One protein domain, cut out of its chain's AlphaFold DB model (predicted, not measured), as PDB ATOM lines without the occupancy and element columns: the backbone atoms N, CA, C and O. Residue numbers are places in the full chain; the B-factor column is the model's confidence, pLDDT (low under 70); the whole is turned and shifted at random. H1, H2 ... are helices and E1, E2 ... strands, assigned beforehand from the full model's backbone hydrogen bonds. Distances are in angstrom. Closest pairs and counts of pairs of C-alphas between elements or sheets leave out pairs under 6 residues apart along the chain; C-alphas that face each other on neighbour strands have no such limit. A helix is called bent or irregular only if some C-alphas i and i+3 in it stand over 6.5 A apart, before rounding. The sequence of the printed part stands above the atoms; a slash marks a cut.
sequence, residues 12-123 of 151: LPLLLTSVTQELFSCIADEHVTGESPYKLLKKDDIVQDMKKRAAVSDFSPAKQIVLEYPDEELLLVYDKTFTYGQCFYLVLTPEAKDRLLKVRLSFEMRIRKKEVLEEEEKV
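AT A GLANCE: This is residues 12 to 123 of the 151 residues of an uncharacterized protein of Tetraodon nigroviridis (UniProt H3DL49). A compact body is built on a small, twisted four-stranded sheet, and from it one long helix, H4, sticks out as an arm: its residues 94 to 104 pass over the sheet, while residues 105 to 123, of which 105 to 121 belong to H4, stand free. The helical hairpin of H2 and H3 joins the body, H3 packing on the sheet and H2 only grazing it, while the short H1 is off the sheet. The printed part has 112 residues with four named helices and four named strands, in the order E1 H1 E2 H2 H3 E3 E4 H4; the sheet, E1 E4 E3 E2, is antiparallel and the class is mixed, helices and strands. The whole is loose, with a radius of gyration of the C-alphas of 16.6 A, and spans 60 by 28 by 23 A, the arm making the length.

IN THESE COORDINATES: Across the sheet stand E1, residues 12 to 14, from C-alpha 12 at (375.820, 291.836, 245.215); E4, residues 88 to 91, 10.0 A; E3, residues 73 to 78, 16.3 A; and E2, residues 38 to 42, 13.4 A. H4, residues 94 to 121, is 40.7 A long, from C-alpha 94 at (384.885, 286.223, 236.928) to C-alpha 121 at (410.148, 317.777, 231.866). H2 is residues 43 to 56, 17.6 A, H3 residues 60 to 68, 13.9 A, and H1 residues 18 to 23, 8.6 A. H2 and H3 are irregular: C-alphas 52 and 55 are 9.5 A apart, and C-alphas 61 and 64 are 7.8 A apart.

HOW THE PARTS SIT: The sheet is only just strongly twisted, its C-alphas up to 4.2 A off the best plane. N 12 and O 90 of E1 and E4 are 2.8 A apart, N 77 and O 89 of E3 and E4, a hairpin, 2.9 A, and N 39 and O 76 of E2 and E3 2.8 A, each within hydrogen-bond range. In two layers, a helix on one face of a sheet, H4 lies over E3 and E2 at a height over the sheet of 14.2 A, slantwise to the strands at 46 degrees to E2 on the local plane; the closest C-alphas of H4 and E3 are those of Lys 97 and Leu 75, 6.2 A. H3 is on the sheet at a height of 9.3 A, only just over E4 and E3, with 3 C-alphas falling on each. H2 and H3 touch, closest at the C-alphas of Met 50 and Ser 60, 6.5 A, with a shallow tilt of 31 degrees, opposite ways. H1 is apart from H2, H3 and H4. Every O i to N i+4 pair is within hydrogen-bond range in H1 and H4, but 8 of 10 in H2 and 3 of 5 in H3.

THE WHOLE: The C-alphas of Ala 55 and Val 123, the two farthest apart, are 60.1 A apart. Without the free stretch the body spans 32 by 28 by 21 A. The printed part has no cut; the link from H1 to E2, residues 24 to 37, is long. The mean pLDDT of the printed part is 85.8, and residues 112 to 123 are under 70.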
ATOM      1  N   LEU A  12     376.675 291.917 244.040       91.50
ATOM      2  CA  LEU A  12     375.820 291.836 245.215       91.50
ATOM      3  C   LEU A  12     376.213 292.914 246.223       91.50
ATOM      4  O   LEU A  12     377.291 292.811 246.811       91.50
ATOM      5  N   PRO A  13     375.370 293.931 246.457       92.44
ATOM      6  CA  PRO A  13     375.588 294.891 247.530       92.44
ATOM      7  C   PRO A  13     375.564 294.188 248.891       92.44
ATOM      8  O   PRO A  13     374.649 293.421 249.188       92.44
ATOM      9  N   LEU A  14     376.569 294.454 249.720       91.25
ATOM     10  CA  LEU A  14     376.741 293.853 251.038       91.25
ATOM     11  C   LEU A  14     377.019 294.926 252.088       91.25
ATOM     12  O   LEU A  14     377.780 295.869 251.871       91.25
ATOM     13  N   LEU A  15     376.443 294.721 253.268       90.31
ATOM     14  CA  LEU A  15     376.828 295.433 254.475       90.31
ATOM     15  C   LEU A  15     377.723 294.511 255.297       90.31
ATOM     16  O   LEU A  15     377.258 293.486 255.786       90.31
ATOM     17  N   LEU A  16     378.997 294.865 255.444       91.12
ATOM     18  CA  LEU A  16     379.919 294.113 256.291       91.12
ATOM     19  C   LEU A  16     379.946 294.731 257.686       91.12
ATOM     20  O   LEU A  16     380.230 295.921 257.836       91.12
ATOM     21  N   THR A  17     379.694 293.924 258.711       91.38
ATOM     22  CA  THR A  17     379.884 294.330 260.108       91.38
ATOM     23  C   THR A  17     381.363 294.583 260.399       91.38
ATOM     24  O   THR A  17     382.241 294.039 259.725       91.38
ATOM     25  N   SER A  18     381.661 295.371 261.435       90.12
ATOM     26  CA  SER A  18     383.043 295.659 261.854       90.12
ATOM     27  C   SER A  18     383.855 294.382 262.092       90.12
ATOM     28  O   SER A  18     384.992 294.285 261.650       90.12
ATOM     29  N   VAL A  19     383.232 293.356 262.679       90.25
ATOM     30  CA  VAL A  19     383.867 292.052 262.930       90.25
ATOM     31  C   VAL A  19     384.291 291.370 261.628       90.25
ATOM     32  O   VAL A  19     385.384 290.814 261.530       90.25
ATOM     33  N   THR A  20     383.435 291.401 260.606       91.50
ATOM     34  CA  THR A  20     383.775 290.844 259.292       91.50
ATOM     35  C   THR A  20     384.857 291.677 258.611       91.50
ATOM     36  O   THR A  20     385.789 291.110 258.046       91.50
ATOM     37  N   GLN A  21     384.790 293.004 258.711       92.50
ATOM     38  CA  GLN A  21     385.813 293.885 258.150       92.50
ATOM     39  C   GLN A  21     387.200 293.643 258.760       92.50
ATOM     40  O   GLN A  21     388.189 293.598 258.029       92.50
ATOM     41  N   GLU A  22     387.277 293.431 260.074       92.06
ATOM     42  CA  GLU A  22     388.512 293.059 260.765       92.06
ATOM     43  C   GLU A  22     389.020 291.686 260.308       92.06
ATOM     44  O   GLU A  22     390.192 291.557 259.946       92.06
ATOM     45  N   LEU A  23     388.139 290.675 260.247       91.75
ATOM     46  CA  LEU A  23     388.527 289.311 259.870       91.75
ATOM     47  C   LEU A  23     389.164 289.251 258.476       91.75
ATOM     48  O   LEU A  23     390.150 288.548 258.274       91.75
ATOM     49  N   PHE A  24     388.589 289.973 257.517       91.31
ATOM     50  CA  PHE A  24     389.057 289.978 256.132       91.31
ATOM     51  C   PHE A  24     390.030 291.127 255.831       91.31
ATOM     52  O   PHE A  24     390.457 291.298 254.684       91.31
ATOM     53  N   SER A  25     390.396 291.912 256.851       91.94
ATOM     54  CA  SER A  25     391.251 293.098 256.738       91.94
ATOM     55  C   SER A  25     390.788 294.009 255.595       91.94
ATOM     56  O   SER A  25     391.552 294.328 254.678       91.94
ATOM     57  N   CYS A  26     389.498 294.341 255.595       91.12
ATOM     58  CA  CYS A  26     388.833 295.213 254.626       91.12
ATOM     59  C   CYS A  26     388.111 296.381 255.315       91.12
ATOM     60  O   CYS A  26     387.086 296.855 254.832       91.12
ATOM     61  N   ILE A  27     388.660 296.840 256.443       92.25
ATOM     62  CA  ILE A  27     388.165 298.003 257.185       92.25
ATOM     63  C   ILE A  27     388.158 299.224 256.264       92.25
ATOM     64  O   ILE A  27     389.182 299.561 255.655       92.25
ATOM     65  N   ALA A  28     386.989 299.856 256.170       88.31
ATOM     66  CA  ALA A  28     386.785 301.071 255.396       88.31
ATOM     67  C   ALA A  28     387.737 302.190 255.849       88.31
ATOM     68  O   ALA A  28     387.974 302.367 257.039       88.31
ATOM     69  N   ASP A  29     388.288 302.924 254.882       87.00
ATOM     70  CA  ASP A  29     389.239 304.030 255.065       87.00
ATOM     71  C   ASP A  29     390.594 303.655 255.713       87.00
ATOM     72  O   ASP A  29     391.468 304.513 255.826       87.00
ATOM     73  N   GLU A  30     390.823 302.381 256.049       89.19
ATOM     74  CA  GLU A  30     392.109 301.873 256.551       89.19
ATOM     75  C   GLU A  30     392.745 300.876 255.575       89.19
ATOM     76  O   GLU A  30     393.837 301.103 255.057       89.19
ATOM     77  N   HIS A  31     392.046 299.779 255.282       88.50
ATOM     78  CA  HIS A  31     392.541 298.726 254.390       88.50
ATOM     79  C   HIS A  31     392.022 298.876 252.961       88.50
ATOM     80  O   HIS A  31     392.669 298.438 252.009       88.50
ATOM     81  N   VAL A  32     390.834 299.461 252.819       88.81
ATOM     82  CA  VAL A  32     390.205 299.782 251.538       88.81
ATOM     83  C   VAL A  32     389.821 301.252 251.549       88.81
ATOM     84  O   VAL A  32     389.094 301.718 252.423       88.81
ATOM     85  N   THR A  33     390.350 302.000 250.589       88.56
ATOM     86  CA  THR A  33     390.183 303.455 250.497       88.56
ATOM     87  C   THR A  33     389.512 303.820 249.180       88.56
ATOM     88  O   THR A  33     389.332 302.973 248.310       88.56
ATOM     89  N   GLY A  34     389.150 305.092 248.991       83.38
ATOM     90  CA  GLY A  34     388.633 305.548 247.693       83.38
ATOM     91  C   GLY A  34     389.632 305.373 246.538       83.38
ATOM     92  O   GLY A  34     389.221 305.187 245.399       83.38
ATOM     93  N   GLU A  35     390.935 305.399 246.832       83.06
ATOM     94  CA  GLU A  35     392.005 305.199 245.844       83.06
ATOM     95  C   GLU A  35     392.277 303.710 245.590       83.06
ATOM     96  O   GLU A  35     392.539 303.305 244.457       83.06
ATOM     97  N   SER A  36     392.159 302.880 246.632       85.75
ATOM     98  CA  SER A  36     392.281 301.424 246.551       85.75
ATOM     99  C   SER A  36     391.035 300.737 247.127       85.75
ATOM    100  O   SER A  36     391.095 300.166 248.220       85.75
ATOM    101  N   PRO A  37     389.902 300.751 246.400       90.81
ATOM    102  CA  PRO A  37     388.645 300.188 246.895       90.81
ATOM    103  C   PRO A  37     388.570 298.661 246.752       90.81
ATOM    104  O   PRO A  37     387.612 298.044 247.200       90.81
ATOM    105  N   TYR A  38     389.549 298.038 246.099       91.56
ATOM    106  CA  TYR A  38     389.515 296.632 245.701       91.56
ATOM    107  C   TYR A  38     390.167 295.726 246.748       91.56
ATOM    108  O   TYR A  38     391.323 295.934 247.117       91.56
ATOM    109  N   LYS A  39     389.473 294.658 247.148       92.88
ATOM    110  CA  LYS A  39     389.993 293.614 248.038       92.88
ATOM    111  C   LYS A  39     389.696 292.226 247.478       92.88
ATOM    112  O   LYS A  39     388.546 291.892 247.211       92.88
ATOM    113  N   LEU A  40     390.731 291.401 247.337       93.38
ATOM    114  CA  LEU A  40     390.577 289.986 246.999       93.38
ATOM    115  C   LEU A  40     390.330 289.174 248.269       93.38
ATOM    116  O   LEU A  40     391.080 289.286 249.242       93.38
ATOM    117  N   LEU A  41     389.267 288.376 248.248       93.81
ATOM    118  CA  LEU A  41     388.870 287.476 249.319       93.81
ATOM    119  C   LEU A  41     388.958 286.036 248.826       93.81
ATOM    120  O   LEU A  41     388.453 285.714 247.749       93.81
ATOM    121  N   LYS A  42     389.543 285.151 249.631       94.25
ATOM    122  CA  LYS A  42     389.556 283.724 249.311       94.25
ATOM    123  C   LYS A  42     388.176 283.128 249.543       94.25
ATOM    124  O   LYS A  42     387.557 283.336 250.588       94.25
ATOM    125  N   LYS A  43     387.725 282.322 248.585       93.31
ATOM    126  CA  LYS A  43     386.475 281.565 248.661       93.31
ATOM    127  C   LYS A  43     386.433 280.696 249.912       93.31
ATOM    128  O   LYS A  43     385.414 280.694 250.597       93.31
ATOM    129  N   ASP A  44     387.522 279.988 250.231       92.62
ATOM    130  CA  ASP A  44     387.556 279.140 251.427       92.62
ATOM    131  C   ASP A  44     387.350 279.966 252.700       92.62
ATOM    132  O   ASP A  44     386.490 279.611 253.496       92.62
ATOM    133  N   ASP A  45     388.008 281.120 252.845       92.81
ATOM    134  CA  ASP A  45     387.853 281.975 254.028       92.81
ATOM    135  C   ASP A  45     386.399 282.449 254.207       92.81
ATOM    136  O   ASP A  45     385.857 282.378 255.313       92.81
ATOM    137  N   ILE A  46     385.725 282.849 253.120       92.31
ATOM    138  CA  ILE A  46     384.300 283.227 253.143       92.31
ATOM    139  C   ILE A  46     383.419 282.027 253.526       92.31
ATOM    140  O   ILE A  46     382.509 282.138 254.349       92.31
ATOM    141  N   VAL A  47     383.694 280.844 252.970       91.69
ATOM    142  CA  VAL A  47     382.949 279.617 253.284       91.69
ATOM    143  C   VAL A  47     383.166 279.183 254.735       91.69
ATOM    144  O   VAL A  47     382.211 278.774 255.400       91.69
ATOM    145  N   GLN A  48     384.393 279.275 255.248       91.44
ATOM    146  CA  GLN A  48     384.713 278.991 256.644       91.44
ATOM    147  C   GLN A  48     384.030 279.984 257.577       91.44
ATOM    148  O   GLN A  48     383.519 279.579 258.622       91.44
ATOM    149  N   ASP A  49     383.968 281.258 257.200       90.62
ATOM    150  CA  ASP A  49     383.253 282.274 257.960       90.62
ATOM    151  C   ASP A  49     381.762 281.944 258.094       90.62
ATOM    152  O   ASP A  49     381.231 281.845 259.205       90.62
ATOM    153  N   MET A  50     381.113 281.638 256.968       90.56
ATOM    154  CA  MET A  50     379.717 281.201 256.942       90.56
ATOM    155  C   MET A  50     379.491 279.907 257.733       90.56
ATOM    156  O   MET A  50     378.428 279.729 258.320       90.56
ATOM    157  N   LYS A  51     380.462 278.988 257.788       88.19
ATOM    158  CA  LYS A  51     380.364 277.775 258.622       88.19
ATOM    159  C   LYS A  51     380.483 278.087 260.112       88.19
ATOM    160  O   LYS A  51     379.732 277.524 260.903       88.19
ATOM    161  N   LYS A  52     381.415 278.964 260.495       88.31
ATOM    162  CA  LYS A  52     381.682 279.322 261.897       88.31
ATOM    163  C   LYS A  52     380.569 280.176 262.495       88.31
ATOM    164  O   LYS A  52     380.208 279.971 263.648       88.31
ATOM    165  N   ARG A  53     380.038 281.128 261.724       85.50
ATOM    166  CA  ARG A  53     379.049 282.108 262.202       85.50
ATOM    167  C   ARG A  53     377.629 281.873 261.689       85.50
ATOM    168  O   ARG A  53     376.711 282.548 262.144       85.50
ATOM    169  N   ALA A  54     377.427 280.908 260.788       81.94
ATOM    170  CA  ALA A  54     376.125 280.554 260.222       81.94
ATOM    171  C   ALA A  54     375.347 281.798 259.752       81.94
ATOM    172  O   ALA A  54     375.871 282.588 258.972       81.94
ATOM    173  N   ALA A  55     374.122 281.989 260.246       73.50
ATOM    174  CA  ALA A  55     373.239 283.096 259.873       73.50
ATOM    175  C   ALA A  55     373.728 284.488 260.322       73.50
ATOM    176  O   ALA A  55     373.130 285.489 259.943       73.50
ATOM    177  N   VAL A  56     374.789 284.561 261.129       82.25
ATOM    178  CA  VAL A  56     375.395 285.823 261.589       82.25
ATOM    179  C   VAL A  56     376.515 286.280 260.643       82.25
ATOM    180  O   VAL A  56     377.063 287.363 260.806       82.25
ATOM    181  N   SER A  57     376.889 285.464 259.650       87.81
ATOM    182  CA  SER A  57     377.843 285.892 258.627       87.81
ATOM    183  C   SER A  57     377.176 286.857 257.650       87.81
ATOM    184  O   SER A  57     376.126 286.547 257.081       87.81
ATOM    185  N   ASP A  58     377.841 287.981 257.386       89.69
ATOM    186  CA  ASP A  58     377.410 288.978 256.399       89.69
ATOM    187  C   ASP A  58     377.395 288.417 254.962       89.69
ATOM    188  O   ASP A  58     376.749 288.969 254.075       89.69
ATOM    189  N   PHE A  59     378.053 287.273 254.730       89.94
ATOM    190  CA  PHE A  59     378.071 286.569 253.444       89.94
ATOM    191  C   PHE A  59     376.937 285.553 253.272       89.94
ATOM    192  O   PHE A  59     376.823 284.941 252.210       89.94
ATOM    193  N   SER A  60     376.059 285.392 254.267       87.00
ATOM    194  CA  SER A  60     374.890 284.505 254.188       87.00
ATOM    195  C   SER A  60     374.068 284.642 252.892       87.00
ATOM    196  O   SER A  60     373.786 283.605 252.285       87.00
ATOM    197  N   PRO A  61     373.708 285.854 252.408       86.38
ATOM    198  CA  PRO A  61     372.953 285.998 251.157       86.38
ATOM    199  C   PRO A  61     373.757 285.602 249.910       86.38
ATOM    200  O   PRO A  61     373.175 285.215 248.903       86.38
ATOM    201  N   ALA A  62     375.088 285.647 249.978       87.88
ATOM    202  CA  ALA A  62     375.979 285.286 248.879       87.88
ATOM    203  C   ALA A  62     376.327 283.788 248.850       87.88
ATOM    204  O   ALA A  62     377.014 283.341 247.936       87.88
ATOM    205  N   LYS A  63     375.888 282.994 249.840       87.69
ATOM    206  CA  LYS A  63     376.392 281.634 250.091       87.69
ATOM    207  C   LYS A  63     376.373 280.721 248.869       87.69
ATOM    208  O   LYS A  63     377.382 280.079 248.588       87.69
ATOM    209  N   GLN A  64     375.233 280.613 248.185       88.50
ATOM    210  CA  GLN A  64     375.116 279.728 247.020       88.50
ATOM    211  C   GLN A  64     376.035 280.195 245.894       88.50
ATOM    212  O   GLN A  64     376.801 279.400 245.361       88.50
ATOM    213  N   ILE A  65     376.048 281.501 245.640       88.75
ATOM    214  CA  ILE A  65     376.837 282.109 244.571       88.75
ATOM    215  C   ILE A  65     378.337 281.924 244.826       88.75
ATOM    216  O   ILE A  65     379.073 281.540 243.926       88.75
ATOM    217  N   VAL A  66     378.793 282.118 246.068       90.31
ATOM    218  CA  VAL A  66     380.194 281.898 246.464       90.31
ATOM    219  C   VAL A  66     380.599 280.433 246.287       90.31
ATOM    220  O   VAL A  66     381.717 280.166 245.857       90.31
ATOM    221  N   LEU A  67     379.718 279.477 246.606       89.69
ATOM    222  CA  LEU A  67     380.000 278.044 246.452       89.69
ATOM    223  C   LEU A  67     380.072 277.611 244.983       89.69
ATOM    224  O   LEU A  67     380.892 276.758 244.647       89.69
ATOM    225  N   GLU A  68     379.236 278.199 244.131       91.38
ATOM    226  CA  GLU A  68     379.185 277.933 242.689       91.38
ATOM    227  C   GLU A  68     380.236 278.726 241.897       91.38
ATOM    228  O   GLU A  68     380.458 278.452 240.718       91.38
ATOM    229  N   TYR A  69     380.915 279.684 242.538       91.75
ATOM    230  CA  TYR A  69     381.904 280.526 241.879       91.75
ATOM    231  C   TYR A  69     383.090 279.691 241.358       91.75
ATOM    232  O   TYR A  69     383.695 278.931 242.135       91.75
ATOM    233  N   PRO A  70     383.451 279.828 240.065       90.56
ATOM    234  CA  PRO A  70     384.447 278.971 239.426       90.56
ATOM    235  C   PRO A  70     385.861 279.197 239.969       90.56
ATOM    236  O   PRO A  70     386.620 278.238 240.101       90.56
ATOM    237  N   ASP A  71     386.202 280.430 240.351       92.88
ATOM    238  CA  ASP A  71     387.540 280.751 240.844       92.88
ATOM    239  C   ASP A  71     387.675 280.540 242.363       92.88
ATOM    240  O   ASP A  71     386.706 280.340 243.108       92.88
ATOM    241  N   GLU A  72     388.917 280.606 242.840       91.75
ATOM    242  CA  GLU A  72     389.253 280.532 244.265       91.75
ATOM    243  C   GLU A  72     389.151 281.884 244.980       91.75
ATOM    244  O   GLU A  72     389.064 281.916 246.205       91.75
ATOM    245  N   GLU A  73     389.137 282.993 244.240       93.50
ATOM    246  CA  GLU A  73     389.160 284.348 244.795       93.50
ATOM    247  C   GLU A  73     388.034 285.212 244.232       93.50
ATOM    248  O   GLU A  73     387.865 285.326 243.011       93.50
ATOM    249  N   LEU A  74     387.315 285.870 245.138       93.88
ATOM    250  CA  LEU A  74     386.253 286.818 244.834       93.88
ATOM    251  C   LEU A  74     386.729 288.246 245.091       93.88
ATOM    252  O   LEU A  74     387.513 288.506 246.004       93.88
ATOM    253  N   LEU A  75     386.235 289.182 244.285       94.31
ATOM    254  CA  LEU A  75     386.566 290.594 244.416       94.31
ATOM    255  C   LEU A  75     385.479 291.314 245.211       94.31
ATOM    256  O   LEU A  75     384.338 291.419 244.765       94.31
ATOM    257  N   LEU A  76     385.854 291.832 246.374       94.38
ATOM    258  CA  LEU A  76     385.070 292.780 247.151       94.38
ATOM    259  C   LEU A  76     385.496 294.199 246.769       94.38
ATOM    260  O   LEU A  76     386.691 294.488 246.672       94.38
ATOM    261  N   VAL A  77     384.527 295.088 246.574       93.00
ATOM    262  CA  VAL A  77     384.790 296.498 246.283       93.00
ATOM    263  C   VAL A  77     384.125 297.382 247.329       93.00
ATOM    264  O   VAL A  77     382.956 297.195 247.660       93.00
ATOM    265  N   TYR A  78     384.892 298.335 247.851       93.00
ATOM    266  CA  TYR A  78     384.419 299.395 248.729       93.00
ATOM    267  C   TYR A  78     383.813 300.534 247.907       93.00
ATOM    268  O   TYR A  78     384.480 301.153 247.077       93.00
ATOM    269  N   ASP A  79     382.541 300.816 248.153       90.62
ATOM    270  CA  ASP A  79     381.778 301.883 247.526       90.62
ATOM    271  C   ASP A  79     381.571 303.030 248.516       90.62
ATOM    272  O   ASP A  79     380.592 303.084 249.261       90.62
ATOM    273  N   LYS A  80     382.495 303.993 248.488       87.38
ATOM    274  CA  LYS A  80     382.415 305.211 249.307       87.38
ATOM    275  C   LYS A  80     381.168 306.055 249.006       87.38
ATOM    276  O   LYS A  80     380.746 306.856 249.838       87.38
ATOM    277  N   THR A  81     380.609 305.924 247.806       86.94
ATOM    278  CA  THR A  81     379.482 306.731 247.323       86.94
ATOM    279  C   THR A  81     378.122 306.078 247.531       86.94
ATOM    280  O   THR A  81     377.114 306.728 247.265       86.94
ATOM    281  N   PHE A  82     378.075 304.839 248.034       87.50
ATOM    282  CA  PHE A  82     376.836 304.080 248.221       87.50
ATOM    283  C   PHE A  82     375.989 304.011 246.939       87.50
ATOM    284  O   PHE A  82     374.761 304.095 246.991       87.50
ATOM    285  N   THR A  83     376.638 303.846 245.785       87.19
ATOM    286  CA  THR A  83     376.017 303.746 244.452       87.19
ATOM    287  C   THR A  83     374.882 302.728 244.442       87.19
ATOM    288  O   THR A  83     373.829 302.969 243.856       87.19
ATOM    289  N   TYR A  84     375.082 301.610 245.142       87.06
ATOM    290  CA  TYR A  84     374.109 300.522 245.248       87.06
ATOM    291  C   TYR A  84     373.439 300.437 246.631       87.06
ATOM    292  O   TYR A  84     372.919 299.392 247.016       87.06
ATOM    293  N   GLY A  85     373.468 301.529 247.400       83.62
ATOM    294  CA  GLY A  85     372.822 301.647 248.711       83.62
ATOM    295  C   GLY A  85     373.553 300.972 249.876       83.62
ATOM    296  O   GLY A  85     373.068 301.043 251.001       83.62
ATOM    297  N   GLN A  86     374.705 300.340 249.638       88.00
ATOM    298  CA  GLN A  86     375.546 299.712 250.665       88.00
ATOM    299  C   GLN A  86     377.010 300.136 250.514       88.00
ATOM    300  O   GLN A  86     377.429 300.523 249.425       88.00
ATOM    301  N   CYS A  87     377.785 300.042 251.601       89.56
ATOM    302  CA  CYS A  87     379.208 300.416 251.611       89.56
ATOM    303  C   CYS A  87     380.085 299.486 250.766       89.56
ATOM    304  O   CYS A  87     381.194 299.858 250.396       89.56
ATOM    305  N   PHE A  88     379.648 298.249 250.534       92.62
ATOM    306  CA  PHE A  88     380.421 297.254 249.805       92.62
ATOM    307  C   PHE A  88     379.561 296.569 248.759       92.62
ATOM    308  O   PHE A  88     378.342 296.463 248.899       92.62
ATOM    309  N   TYR A  89     380.209 296.036 247.733       93.69
ATOM    310  CA  TYR A  89     379.596 295.064 246.845       93.69
ATOM    311  C   TYR A  89     380.588 293.962 246.480       93.69
ATOM    312  O   TYR A  89     381.789 294.192 246.321       93.69
ATOM    313  N   LEU A  90     380.075 292.740 246.375       93.44
ATOM    314  CA  LEU A  90     380.824 291.560 245.972       93.44
ATOM    315  C   LEU A  90     380.588 291.295 244.490       93.44
ATOM    316  O   LEU A  90     379.448 291.282 244.034       93.44
ATOM    317  N   VAL A  91     381.663 291.070 243.748       93.81
ATOM    318  CA  VAL A  91     381.594 290.738 242.327       93.81
ATOM    319  C   VAL A  91     381.362 289.239 242.172       93.81
ATOM    320  O   VAL A  91     382.157 288.428 242.645       93.81
ATOM    321  N   LEU A  92     380.263 288.885 241.508       90.00
ATOM    322  CA  LEU A  92     379.743 287.520 241.435       90.00
ATOM    323  C   LEU A  92     380.135 286.776 240.158       90.00
ATOM    324  O   LEU A  92     379.897 285.575 240.062       90.00
ATOM    325  N   THR A  93     380.750 287.455 239.185       90.81
ATOM    326  CA  THR A  93     381.216 286.836 237.933       90.81
ATOM    327  C   THR A  93     382.716 287.063 237.721       90.81
ATOM    328  O   THR A  93     383.238 288.138 238.046       90.81
ATOM    329  N   PRO A  94     383.461 286.061 237.224       90.25
ATOM    330  CA  PRO A  94     384.885 286.223 236.928       90.25
ATOM    331  C   PRO A  94     385.122 287.247 235.810       90.25
ATOM    332  O   PRO A  94     386.097 287.996 235.861       90.25
ATOM    333  N   GLU A  95     384.193 287.375 234.861       90.44
ATOM    334  CA  GLU A  95     384.264 288.355 233.776       90.44
ATOM    335  C   GLU A  95     384.185 289.794 234.304       90.44
ATOM    336  O   GLU A  95     384.912 290.673 233.837       90.44
ATOM    337  N   ALA A  96     383.316 290.056 235.287       90.19
ATOM    338  CA  ALA A  96     383.239 291.366 235.926       90.19
ATOM    339  C   ALA A  96     384.477 291.667 236.773       90.19
ATOM    340  O   ALA A  96     384.979 292.793 236.739       90.19
ATOM    341  N   LYS A  97     385.008 290.656 237.469       91.75
ATOM    342  CA  LYS A  97     386.257 290.772 238.230       91.75
ATOM    343  C   LYS A  97     387.417 291.166 237.315       91.75
ATOM    344  O   LYS A  97     388.080 292.166 237.589       91.75
ATOM    345  N   ASP A  98     387.636 290.434 236.221       90.38
ATOM    346  CA  ASP A  98     388.720 290.721 235.272       90.38
ATOM    347  C   ASP A  98     388.555 292.104 234.632       90.38
ATOM    348  O   ASP A  98     389.495 292.897 234.596       90.38
ATOM    349  N   ARG A  99     387.329 292.454 234.221       89.69
ATOM    350  CA  ARG A  99     387.013 293.773 233.661       89.69
ATOM    351  C   ARG A  99     387.394 294.907 234.617       89.69
ATOM    352  O   ARG A  99     388.044 295.861 234.188       89.69
ATOM    353  N   LEU A 100     387.023 294.812 235.894       88.75
ATOM    354  CA  LEU A 100     387.334 295.831 236.905       88.75
ATOM    355  C   LEU A 100     388.840 295.916 237.190       88.75
ATOM    356  O   LEU A 100     389.405 297.012 237.203       88.75
ATOM    357  N   LEU A 101     389.508 294.770 237.347       87.06
ATOM    358  CA  LEU A 101     390.956 294.720 237.568       87.06
ATOM    359  C   LEU A 101     391.734 295.280 236.373       87.06
ATOM    360  O   LEU A 101     392.689 296.036 236.552       87.06
ATOM    361  N   LYS A 102     391.303 294.987 235.145       86.62
ATOM    362  CA  LYS A 102     391.923 295.504 233.924       86.62
ATOM    363  C   LYS A 102     391.757 297.013 233.782       86.62
ATOM    364  O   LYS A 102     392.711 297.695 233.398       86.62
ATOM    365  N   VAL A 103     390.572 297.546 234.097       84.00
ATOM    366  CA  VAL A 103     390.326 298.999 234.120       84.00
ATOM    367  C   VAL A 103     391.242 299.673 235.140       84.00
ATOM    368  O   VAL A 103     391.900 300.655 234.796       84.00
ATOM    369  N   ARG A 104     391.368 299.105 236.347       80.88
ATOM    370  CA  ARG A 104     392.294 299.589 237.381       80.88
ATOM    371  C   ARG A 104     393.742 299.609 236.888       80.88
ATOM    372  O   ARG A 104     394.373 300.661 236.919       80.88
ATOM    373  N   LEU A 105     394.257 298.479 236.402       79.81
ATOM    374  CA  LEU A 105     395.640 298.368 235.918       79.81
ATOM    375  C   LEU A 105     395.925 299.355 234.779       79.81
ATOM    376  O   LEU A 105     396.991 299.964 234.725       79.81
ATOM    377  N   SER A 106     394.954 299.546 233.885       76.06
ATOM    378  CA  SER A 106     395.060 300.512 232.789       76.06
ATOM    379  C   SER A 106     395.123 301.952 233.304       76.06
ATOM    380  O   SER A 106     395.886 302.760 232.771       76.06
ATOM    381  N   PHE A 107     394.346 302.279 234.342       74.88
ATOM    382  CA  PHE A 107     394.374 303.592 234.980       74.88
ATOM    383  C   PHE A 107     395.709 303.839 235.694       74.88
ATOM    384  O   PHE A 107     396.369 304.833 235.394       74.88
ATOM    385  N   GLU A 108     396.164 302.906 236.537       75.69
ATOM    386  CA  GLU A 108     397.455 302.993 237.239       75.69
ATOM    387  C   GLU A 108     398.630 303.150 236.262       75.69
ATOM    388  O   GLU A 108     399.501 304.000 236.452       75.69
ATOM    389  N   MET A 109     398.637 302.390 235.161       71.44
ATOM    390  CA  MET A 109     399.676 302.491 234.132       71.44
ATOM    391  C   MET A 109     399.667 303.855 233.431       71.44
ATOM    392  O   MET A 109     400.722 304.387 233.081       71.44
ATOM    393  N   ARG A 110     398.484 304.445 233.231       70.75
ATOM    394  CA  ARG A 110     398.334 305.760 232.600       70.75
ATOM    395  C   ARG A 110     398.746 306.897 233.531       70.75
ATOM    396  O   ARG A 110     399.324 307.862 233.038       70.75
ATOM    397  N   ILE A 111     398.488 306.774 234.833       72.00
ATOM    398  CA  ILE A 111     398.984 307.709 235.852       72.00
ATOM    399  C   ILE A 111     400.510 307.653 235.912       72.00
ATOM    400  O   ILE A 111     401.151 308.668 235.665       72.00
ATOM    401  N   ARG A 112     401.093 306.456 236.060       68.00
ATOM    402  CA  ARG A 112     402.553 306.283 236.093       68.00
ATOM    403  C   ARG A 112     403.236 306.843 234.845       68.00
ATOM    404  O   ARG A 112     404.286 307.464 234.930       68.00
ATOM    405  N   LYS A 113     402.634 306.653 233.664       66.75
ATOM    406  CA  LYS A 113     403.171 307.207 232.413       66.75
ATOM    407  C   LYS A 113     403.131 308.740 232.380       66.75
ATOM    408  O   LYS A 113     404.008 309.332 231.763       66.75
ATOM    409  N   LYS A 114     402.129 309.375 232.996       67.00
ATOM    410  CA  LYS A 114     402.068 310.840 233.117       67.00
ATOM    411  C   LYS A 114     403.105 311.367 234.106       67.00
ATOM    412  O   LYS A 114     403.786 312.320 233.761       67.00
ATOM    413  N   GLU A 115     403.259 310.722 235.261       65.38
ATOM    414  CA  GLU A 115     404.256 311.113 236.271       65.38
ATOM    415  C   GLU A 115     405.681 311.055 235.714       65.38
ATOM    416  O   GLU A 115     406.434 312.007 235.873       65.38
ATOM    417  N   VAL A 116     406.027 309.993 234.975       65.75
ATOM    418  CA  VAL A 116     407.340 309.886 234.311       65.75
ATOM    419  C   VAL A 116     407.547 311.009 233.291       65.75
ATOM    420  O   VAL A 116     408.631 311.576 233.225       65.75
ATOM    421  N   LEU A 117     406.513 311.362 232.517       62.66
ATOM    422  CA  LEU A 117     406.602 312.448 231.535       62.66
ATOM    423  C   LEU A 117     406.814 313.817 232.209       62.66
ATOM    424  O   LEU A 117     407.604 314.622 231.726       62.66
ATOM    425  N   GLU A 118     406.119 314.073 233.322       61.75
ATOM    426  CA  GLU A 118     406.267 315.306 234.108       61.75
ATOM    427  C   GLU A 118     407.614 315.366 234.851       61.75
ATOM    428  O   GLU A 118     408.198 316.444 234.962       61.75
ATOM    429  N   GLU A 119     408.151 314.235 235.324       59.16
ATOM    430  CA  GLU A 119     409.506 314.171 235.892       59.16
ATOM    431  C   GLU A 119     410.591 314.438 234.840       59.16
ATOM    432  O   GLU A 119     411.535 315.177 235.125       59.16
ATOM    433  N   GLU A 120     410.451 313.904 233.621       58.97
ATOM    434  CA  GLU A 120     411.389 314.169 232.520       58.97
ATOM    435  C   GLU A 120     411.390 315.648 232.096       58.97
ATOM    436  O   GLU A 120     412.447 316.193 231.773       58.97
ATOM    437  N   GLU A 121     410.246 316.338 232.161       58.34
ATOM    438  CA  GLU A 121     410.148 317.777 231.866       58.34
ATOM    439  C   GLU A 121     410.777 318.654 232.969       58.34
ATOM    440  O   GLU A 121     411.240 319.767 232.709       58.34
ATOM    441  N   LYS A 122     410.850 318.148 234.207       55.06
ATOM    442  CA  LYS A 122     411.367 318.893 235.365       55.06
ATOM    443  C   LYS A 122     412.887 318.837 235.520       55.06
ATOM    444  O   LYS A 122     413.431 319.545 236.373       55.06
ATOM    445  N   VAL A 123     413.587 318.037 234.715       53.66
ATOM    446  CA  VAL A 123     415.051 318.064 234.664       53.66
ATOM    447  C   VAL A 123     415.463 319.369 233.980       53.66
ATOM    448  O   VAL A 123     415.172 319.547 232.794       53.66
TER     449      VAL A 123